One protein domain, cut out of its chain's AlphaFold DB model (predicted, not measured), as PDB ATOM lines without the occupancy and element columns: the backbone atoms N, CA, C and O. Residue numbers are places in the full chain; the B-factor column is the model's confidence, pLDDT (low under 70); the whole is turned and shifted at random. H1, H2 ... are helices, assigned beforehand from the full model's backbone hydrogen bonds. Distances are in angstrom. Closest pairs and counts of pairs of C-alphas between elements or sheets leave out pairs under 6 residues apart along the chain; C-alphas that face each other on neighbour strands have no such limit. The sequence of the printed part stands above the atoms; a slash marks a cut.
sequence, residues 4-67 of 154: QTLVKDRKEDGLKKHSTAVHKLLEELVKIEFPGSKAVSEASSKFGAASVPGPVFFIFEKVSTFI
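This is residues 4 to 67 of the 154 residues of an uncharacterized protein of Citrus sinensis (UniProt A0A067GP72). A small all-helix domain in which three longer helices, H3, H4 and H5, have their centres at the corners of a triangle, H3 and H4 forming a helical hairpin. Two short helices, H1 and H2, lie on the side of the triangle away from H4; H1 packs on H5 at a steep angle, and H2 sits more loosely by H1, H3 and H5. The printed part has 64 residues with five named helices, in the order H1, H2, H3, H4, H5, and no named strand. It is compact, with a radius of gyration of the C-alphas of 10.1 A and spans of 26, 26 and 17 A.

The longest helix, H3, residues 19 to 31, touches H4, residues 37 to 47, and the two form a hairpin; their closest C-alphas, those of Leu 26 and Ser 41, are 5.2 A apart. They run opposite ways at a shallow tilt of 33 degrees, only just short of steep. H5, residues 53 to 64, forms a second hairpin with H4, which it only just touches, with 3 pairs of C-alphas within 8 A and with its residues 55 to 59 alone. The closest C-alphas there, of Val 40 and Pro 55, are 6.3 A apart; the tilt of 34.7 degrees is shallow, only just short of steep, and they run opposite ways. H3 and H5 are near each other, with 10 pairs of C-alphas within 10 A. H1, residues 4 to 9, touches H5 at a steep tilt of 65 degrees, opposite ways, with the C-alphas of Val 7 and Phe 60 closest at 4.9 A. H2, residues 12 to 17, is close to but not clearly touching H1, the closest C-alphas being those of Leu 6 and Gly 14 at 6.3 A. H1 and H4 are apart, and so are H2 and H4. In H1, H3, H4 and H5 every O i to N i+4 pair is within hydrogen-bond range; in H2 it is 1 of 2.

H3 begins with C-alpha 19 at (-36.706, 18.713, 33.208) and measures 18.5 A from first to last C-alpha. H5 measures 15.5 A and ends with C-alpha 64 at (-45.200, 32.916, 39.738), and H4 measures 15.0 A. The short helices are H2, 9.0 A, and H1, 8.7 A, which begins with C-alpha 4 at (-45.661, 25.038, 41.094).

The two C-alphas farthest apart, those of Lys 46 and Thr 65, are 27.0 A apart, while those of Gln 4 and Ile 67 are 7.4 A apart. The printed part has no cut, and its four links between helices are tight. The mean pLDDT of the printed part is 89.9, and no printed residue is under 70.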
ATOM      1  N   GLN A   4     -45.315  23.755  40.469       84.94
ATOM      2  CA  GLN A   4     -45.661  25.038  41.094       84.94
ATOM      3  C   GLN A   4     -44.677  25.460  42.194       84.94
ATOM      4  O   GLN A   4     -44.386  26.645  42.333       84.94
ATOM      5  N   THR A   5     -44.145  24.508  42.967       86.62
ATOM      6  CA  THR A   5     -43.119  24.794  43.978       86.62
ATOM      7  C   THR A   5     -41.819  25.208  43.301       86.62
ATOM      8  O   THR A   5     -41.211  26.181  43.716       86.62
ATOM      9  N   LEU A   6     -41.436  24.535  42.211       88.38
ATOM     10  CA  LEU A   6     -40.256  24.890  41.416       88.38
ATOM     11  C   LEU A   6     -40.352  26.310  40.835       88.38
ATOM     12  O   LEU A   6     -39.378  27.056  40.880       88.38
ATOM     13  N   VAL A   7     -41.523  26.675  40.308       88.94
ATOM     14  CA  VAL A   7     -41.792  28.007  39.745       88.94
ATOM     15  C   VAL A   7     -41.678  29.098  40.817       88.94
ATOM     16  O   VAL A   7     -41.225  30.198  40.517       88.94
ATOM     17  N   LYS A   8     -42.013  28.784  42.076       86.94
ATOM     18  CA  LYS A   8     -41.875  29.705  43.214       86.94
ATOM     19  C   LYS A   8     -40.431  29.798  43.729       86.94
ATOM     20  O   LYS A   8     -39.873  30.894  43.783       86.94
ATOM     21  N   ASP A   9     -39.831  28.649  44.061       85.50
ATOM     22  CA  ASP A   9     -38.485  28.523  44.649       85.50
ATOM     23  C   ASP A   9     -37.361  28.881  43.669       85.50
ATOM     24  O   ASP A   9     -36.277  29.256  44.104       85.50
ATOM     25  N   ARG A  10     -37.593  28.734  42.353       88.38
ATOM     26  CA  ARG A  10     -36.624  29.040  41.282       88.38
ATOM     27  C   ARG A  10     -35.235  28.436  41.547       88.38
ATOM     28  O   ARG A  10     -34.206  29.082  41.389       88.38
ATOM     29  N   LYS A  11     -35.213  27.164  41.958       87.31
ATOM     30  CA  LYS A  11     -33.984  26.439  42.317       87.31
ATOM     31  C   LYS A  11     -33.418  25.632  41.146       87.31
ATOM     32  O   LYS A  11     -34.118  24.810  40.555       87.31
ATOM     33  N   GLU A  12     -32.121  25.789  40.874       86.12
ATOM     34  CA  GLU A  12     -31.416  25.129  39.755       86.12
ATOM     35  C   GLU A  12     -31.416  23.604  39.825       86.12
ATOM     36  O   GLU A  12     -31.613  22.933  38.810       86.12
ATOM     37  N   ASP A  13     -31.285  23.040  41.027       86.75
ATOM     38  CA  ASP A  13     -31.410  21.596  41.257       86.75
ATOM     39  C   ASP A  13     -32.710  21.022  40.692       86.75
ATOM     40  O   ASP A  13     -32.753  19.899  40.181       86.75
ATOM     41  N   GLY A  14     -33.787  21.796  40.794       85.44
ATOM     42  CA  GLY A  14     -35.097  21.358  40.366       85.44
ATOM     43  C   GLY A  14     -35.276  21.399  38.847       85.44
ATOM     44  O   GLY A  14     -36.026  20.577  38.330       85.44
ATOM     45  N   LEU A  15     -34.547  22.250  38.111       87.44
ATOM     46  CA  LEU A  15     -34.563  22.252  36.637       87.44
ATOM     47  C   LEU A  15     -34.017  20.943  36.070       87.44
ATOM     48  O   LEU A  15     -34.600  20.380  35.147       87.44
ATOM     49  N   LYS A  16     -32.922  20.429  36.643       85.88
ATOM     50  CA  LYS A  16     -32.351  19.139  36.228       85.88
ATOM     51  C   LYS A  16     -33.258  17.973  36.624       85.88
ATOM     52  O   LYS A  16     -33.541  17.112  35.797       85.88
ATOM     53  N   LYS A  17     -33.753  17.957  37.866       88.31
ATOM     54  CA  LYS A  17     -34.569  16.849  38.403       88.31
ATOM     55  C   LYS A  17     -35.992  16.797  37.842       88.31
ATOM     56  O   LYS A  17     -36.605  15.733  37.837       88.31
ATOM     57  N   HIS A  18     -36.518  17.922  37.360       88.31
ATOM     58  CA  HIS A  18     -37.877  18.037  36.831       88.31
ATOM     59  C   HIS A  18     -37.916  18.513  35.375       88.31
ATOM     60  O   HIS A  18     -38.924  19.073  34.954       88.31
ATOM     61  N   SER A  19     -36.859  18.251  34.598       87.38
ATOM     62  CA  SER A  19     -36.706  18.713  33.208       87.38
ATOM     63  C   SER A  19     -37.952  18.474  32.343       87.38
ATOM     64  O   SER A  19     -38.445  19.398  31.704       87.38
ATOM     65  N   THR A  20     -38.559  17.284  32.408       90.25
ATOM     66  CA  THR A  20     -39.794  16.964  31.667       90.25
ATOM     67  C   THR A  20     -40.984  17.833  32.079       90.25
ATOM     68  O   THR A  20     -41.743  18.292  31.229       90.25
ATOM     69  N   ALA A  21     -41.160  18.080  33.379       90.69
ATOM     70  CA  ALA A  21     -42.254  18.914  33.875       90.69
ATOM     71  C   ALA A  21     -42.030  20.397  33.542       90.69
ATOM     72  O   ALA A  21     -42.990  21.106  33.259       90.69
ATOM     73  N   VAL A  22     -40.771  20.848  33.543       90.62
ATOM     74  CA  VAL A  22     -40.389  22.189  33.086       90.62
ATOM     75  C   VAL A  22     -40.675  22.349  31.601       90.62
ATOM     76  O   VAL A  22     -41.293  23.331  31.215       90.62
ATOM     77  N   HIS A  23     -40.293  21.374  30.778       91.56
ATOM     78  CA  HIS A  23     -40.548  21.416  29.343       91.56
ATOM     79  C   HIS A  23     -42.049  21.477  29.039       91.56
ATOM     80  O   HIS A  23     -42.491  22.384  28.343       91.56
ATOM     81  N   LYS A  24     -42.850  20.619  29.683       92.12
ATOM     82  CA  LYS A  24     -44.311  20.633  29.539       92.12
ATOM     83  C   LYS A  24     -44.946  21.953  29.997       92.12
ATOM     84  O   LYS A  24     -45.900  22.422  29.386       92.12
ATOM     85  N   LEU A  25     -44.427  22.561  31.066       92.56
ATOM     86  CA  LEU A  25     -44.863  23.892  31.490       92.56
ATOM     87  C   LEU A  25     -44.528  24.939  30.423       92.56
ATOM     88  O   LEU A  25     -45.380  25.751  30.093       92.56
ATOM     89  N   LEU A  26     -43.316  24.918  29.864       93.19
ATOM     90  CA  LEU A  26     -42.924  25.840  28.799       93.19
ATOM     91  C   LEU A  26     -43.801  25.675  27.550       93.19
ATOM     92  O   LEU A  26     -44.187  26.683  26.972       93.19
ATOM     93  N   GLU A  27     -44.183  24.454  27.170       94.31
ATOM     94  CA  GLU A  27     -45.128  24.206  26.070       94.31
ATOM     95  C   GLU A  27     -46.524  24.789  26.341       94.31
ATOM     96  O   GLU A  27     -47.091  25.458  25.477       94.31
ATOM     97  N   GLU A  28     -47.062  24.608  27.550       93.75
ATOM     98  CA  GLU A  28     -48.340  25.223  27.948       93.75
ATOM     99  C   GLU A  28     -48.258  26.754  27.922       93.75
ATOM    100  O   GLU A  28     -49.180  27.423  27.457       93.75
ATOM    101  N   LEU A  29     -47.121  27.318  28.343       93.19
ATOM    102  CA  LEU A  29     -46.861  28.753  28.252       93.19
ATOM    103  C   LEU A  29     -46.743  29.234  26.800       93.19
ATOM    104  O   LEU A  29     -47.095  30.373  26.510       93.19
ATOM    105  N   VAL A  30     -46.275  28.402  25.868       94.94
ATOM    106  CA  VAL A  30     -46.308  28.723  24.431       94.94
ATOM    107  C   VAL A  30     -47.737  28.708  23.902       94.94
ATOM    108  O   VAL A  30     -48.102  29.581  23.121       94.94
ATOM    109  N   LYS A  31     -48.568  27.763  24.353       94.81
ATOM    110  CA  LYS A  31     -49.961  27.625  23.911       94.81
ATOM    111  C   LYS A  31     -50.833  28.828  24.275       94.81
ATOM    112  O   LYS A  31     -51.724  29.174  23.507       94.81
ATOM    113  N   ILE A  32     -50.571  29.459  25.419       93.06
ATOM    114  CA  ILE A  32     -51.241  30.702  25.841       93.06
ATOM    115  C   ILE A  32     -50.520  31.970  25.351       93.06
ATOM    116  O   ILE A  32     -50.830  33.060  25.820       93.06
ATOM    117  N   GLU A  33     -49.528  31.826  24.464       92.56
ATOM    118  CA  GLU A  33     -48.685  32.914  23.949       92.56
ATOM    119  C   GLU A  33     -48.036  33.773  25.045       92.56
ATOM    120  O   GLU A  33     -47.911  34.993  24.943       92.56
ATOM    121  N   PHE A  34     -47.596  33.122  26.121       93.75
ATOM    122  CA  PHE A  34     -46.967  33.801  27.243       93.75
ATOM    123  C   PHE A  34     -45.692  34.548  26.798       93.75
ATOM    124  O   PHE A  34     -44.880  33.992  26.050       93.75
ATOM    125  N   PRO A  35     -45.446  35.780  27.278       90.56
ATOM    126  CA  PRO A  35     -44.309  36.578  26.833       90.56
ATOM    127  C   PRO A  35     -42.976  35.844  27.007       90.56
ATOM    128  O   PRO A  35     -42.631  35.401  28.101       90.56
ATOM    129  N   GLY A  36     -42.220  35.703  25.916       90.31
ATOM    130  CA  GLY A  36     -40.907  35.050  25.916       90.31
ATOM    131  C   GLY A  36     -40.926  33.516  26.018       90.31
ATOM    132  O   GLY A  36     -39.871  32.901  25.866       90.31
ATOM    133  N   SER A  37     -42.085  32.869  26.203       93.44
ATOM    134  CA  SER A  37     -42.169  31.409  26.372       93.44
ATOM    135  C   SER A  37     -41.701  30.639  25.141       93.44
ATOM    136  O   SER A  37     -41.040  29.615  25.278       93.44
ATOM    137  N   LYS A  38     -41.965  31.157  23.936       93.06
ATOM    138  CA  LYS A  38     -41.570  30.519  22.671       93.06
ATOM    139  C   LYS A  38     -40.056  30.363  22.551       93.06
ATOM    140  O   LYS A  38     -39.573  29.271  22.272       93.06
ATOM    141  N   ALA A  39     -39.310  31.431  22.829       93.31
ATOM    142  CA  ALA A  39     -37.850  31.405  22.783       93.31
ATOM    143  C   ALA A  39     -37.262  30.462  23.846       93.31
ATOM    144  O   ALA A  39     -36.322  29.717  23.574       93.31
ATOM    145  N   VAL A  40     -37.843  30.456  25.049       93.06
ATOM    146  CA  VAL A  40     -37.365  29.635  26.171       93.06
ATOM    147  C   VAL A  40     -37.728  28.156  26.007       93.06
ATOM    148  O   VAL A  40     -36.926  27.294  26.367       93.06
ATOM    149  N   SER A  41     -38.895  27.852  25.434       93.25
ATOM    150  CA  SER A  41     -39.311  26.492  25.076       93.25
ATOM    151  C   SER A  41     -38.382  25.896  24.021       93.25
ATOM    152  O   SER A  41     -37.806  24.833  24.247       93.25
ATOM    153  N   GLU A  42     -38.121  26.630  22.933       92.62
ATOM    154  CA  GLU A  42     -37.183  26.222  21.878       92.62
ATOM    155  C   GLU A  42     -35.772  25.977  22.429       92.62
ATOM    156  O   GLU A  42     -35.159  24.938  22.164       92.62
ATOM    157  N   ALA A  43     -35.259  26.902  23.245       90.50
ATOM    158  CA  ALA A  43     -33.946  26.765  23.866       90.50
ATOM    159  C   ALA A  43     -33.893  25.583  24.847       90.50
ATOM    160  O   ALA A  43     -32.923  24.825  24.842       90.50
ATOM    161  N   SER A  44     -34.948  25.370  25.640       89.69
ATOM    162  CA  SER A  44     -35.052  24.206  26.530       89.69
ATOM    163  C   SER A  44     -35.170  22.895  25.766       89.69
ATOM    164  O   SER A  44     -34.648  21.889  26.233       89.69
ATOM    165  N   SER A  45     -35.817  22.884  24.601       90.00
ATOM    166  CA  SER A  45     -35.913  21.692  23.760       90.00
ATOM    167  C   SER A  45     -34.569  21.330  23.132       90.00
ATOM    168  O   SER A  45     -34.257  20.150  23.000       90.00
ATOM    169  N   LYS A  46     -33.774  22.335  22.736       89.75
ATOM    170  CA  LYS A  46     -32.477  22.127  22.073       89.75
ATOM    171  C   LYS A  46     -31.326  21.877  23.041       89.75
ATOM    172  O   LYS A  46     -30.494  21.016  22.780       89.75
ATOM    173  N   PHE A  47     -31.266  22.619  24.142       88.12
ATOM    174  CA  PHE A  47     -30.134  22.592  25.074       88.12
ATOM    175  C   PHE A  47     -30.489  22.006  26.446       88.12
ATOM    176  O   PHE A  47     -29.598  21.760  27.259       88.12
ATOM    177  N   GLY A  48     -31.773  21.762  26.714       86.31
ATOM    178  CA  GLY A  48     -32.276  21.374  28.028       86.31
ATOM    179  C   GLY A  48     -32.524  22.586  28.928       86.31
ATOM    180  O   GLY A  48     -31.722  23.519  28.976       86.31
ATOM    181  N   ALA A  49     -33.607  22.552  29.710       87.12
ATOM    182  CA  ALA A  49     -33.979  23.651  30.609       87.12
ATOM    183  C   ALA A  49     -32.866  24.025  31.606       87.12
ATOM    184  O   ALA A  49     -32.683  25.191  31.935       87.12
ATOM    185  N   ALA A  50     -32.074  23.043  32.045       87.94
ATOM    186  CA  ALA A  50     -30.954  23.242  32.963       87.94
ATOM    187  C   ALA A  50     -29.723  23.937  32.353       87.94
ATOM    188  O   ALA A  50     -28.846  24.342  33.114       87.94
ATOM    189  N   SER A  51     -29.637  24.036  31.024       88.38
ATOM    190  CA  SER A  51     -28.560  24.744  30.311       88.38
ATOM    191  C   SER A  51     -28.914  26.204  30.037       88.38
ATOM    192  O   SER A  51     -28.037  27.009  29.742       88.38
ATOM    193  N   VAL A  52     -30.196  26.559  30.168       89.88
ATOM    194  CA  VAL A  52     -30.706  27.931  30.059       89.88
ATOM    195  C   VAL A  52     -31.483  28.336  31.322       89.88
ATOM    196  O   VAL A  52     -32.626  28.789  31.229       89.88
ATOM    197  N   PRO A  53     -30.886  28.199  32.526       89.75
ATOM    198  CA  PRO A  53     -31.599  28.414  33.781       89.75
ATOM    199  C   PRO A  53     -32.092  29.856  33.933       89.75
ATOM    200  O   PRO A  53     -33.219  30.062  34.368       89.75
ATOM    201  N   GLY A  54     -31.306  30.851  33.507       91.38
ATOM    202  CA  GLY A  54     -31.680  32.268  33.585       91.38
ATOM    203  C   GLY A  54     -32.996  32.588  32.859       91.38
ATOM    204  O   GLY A  54     -33.952  33.007  33.515       91.38
ATOM    205  N   PRO A  55     -33.098  32.349  31.536       92.50
ATOM    206  CA  PRO A  55     -34.343  32.562  30.796       92.50
ATOM    207  C   PRO A  55     -35.525  31.740  31.330       92.50
ATOM    208  O   PRO A  55     -36.643  32.247  31.400       92.50
ATOM    209  N   VAL A  56     -35.295  30.496  31.765       92.31
ATOM    210  CA  VAL A  56     -36.343  29.652  32.367       92.31
ATOM    211  C   VAL A  56     -36.850  30.249  33.682       92.31
ATOM    212  O   VAL A  56     -38.060  30.328  33.895       92.31
ATOM    213  N   PHE A  57     -35.959  30.728  34.550       92.88
ATOM    214  CA  PHE A  57     -36.347  31.368  35.805       92.88
ATOM    215  C   PHE A  57     -37.005  32.719  35.624       92.88
ATOM    216  O   PHE A  57     -37.892  33.050  36.405       92.88
ATOM    217  N   PHE A  58     -36.617  33.478  34.601       92.50
ATOM    218  CA  PHE A  58     -37.298  34.719  34.259       92.50
ATOM    219  C   PHE A  58     -38.770  34.451  33.932       92.50
ATOM    220  O   PHE A  58     -39.662  35.096  34.479       92.50
ATOM    221  N   ILE A  59     -39.039  33.431  33.112       92.75
ATOM    222  CA  ILE A  59     -40.409  32.989  32.842       92.75
ATOM    223  C   ILE A  59     -41.082  32.509  34.128       92.75
ATOM    224  O   ILE A  59     -42.220  32.884  34.379       92.75
ATOM    225  N   PHE A  60     -40.401  31.743  34.983       92.44
ATOM    226  CA  PHE A  60     -40.978  31.306  36.258       92.44
ATOM    227  C   PHE A  60     -41.306  32.461  37.201       92.44
ATOM    228  O   PHE A  60     -42.338  32.400  37.851       92.44
ATOM    229  N   GLU A  61     -40.503  33.524  37.259       90.50
ATOM    230  CA  GLU A  61     -40.833  34.737  38.014       90.50
ATOM    231  C   GLU A  61     -42.139  35.343  37.499       90.50
ATOM    232  O   GLU A  61     -43.049  35.599  38.287       90.50
ATOM    233  N   LYS A  62     -42.262  35.506  36.176       90.19
ATOM    234  CA  LYS A  62     -43.478  36.044  35.562       90.19
ATOM    235  C   LYS A  62     -44.673  35.122  35.759       90.19
ATOM    236  O   LYS A  62     -45.752  35.610  36.035       90.19
ATOM    237  N   VAL A  63     -44.508  33.805  35.668       89.31
ATOM    238  CA  VAL A  63     -45.586  32.830  35.905       89.31
ATOM    239  C   VAL A  63     -45.946  32.761  37.387       89.31
ATOM    240  O   VAL A  63     -47.112  32.588  37.724       89.31
ATOM    241  N   SER A  64     -44.982  32.948  38.292       88.19
ATOM    242  CA  SER A  64     -45.200  32.916  39.738       88.19
ATOM    243  C   SER A  64     -46.119  34.038  40.221       88.19
ATOM    244  O   SER A  64     -46.703  33.878  41.291       88.19
ATOM    245  N   THR A  65     -46.278  35.131  39.467       85.81
ATOM    246  CA  THR A  65     -47.287  36.159  39.776       85.81
ATOM    247  C   THR A  65     -48.710  35.668  39.494       85.81
ATOM    248  O   THR A  65     -49.643  36.087  40.169       85.81
ATOM    249  N   PHE A  66     -48.875  34.738  38.546       84.06
ATOM    250  CA  PHE A  66     -50.160  34.122  38.208       84.06
ATOM    251  C   PHE A  66     -50.479  32.898  39.072       84.06
ATOM    252  O   PHE A  66     -51.648  32.551  39.229       84.06
ATOM    253  N   ILE A  67     -49.471  32.246  39.669       77.44
ATOM    254  CA  ILE A  67     -49.685  31.206  40.685       77.44
ATOM    255  C   ILE A  67     -50.045  31.889  42.014       77.44
ATOM    256  O   ILE A  67     -49.261  31.878  42.967       77.44
TER     257      ILE A  67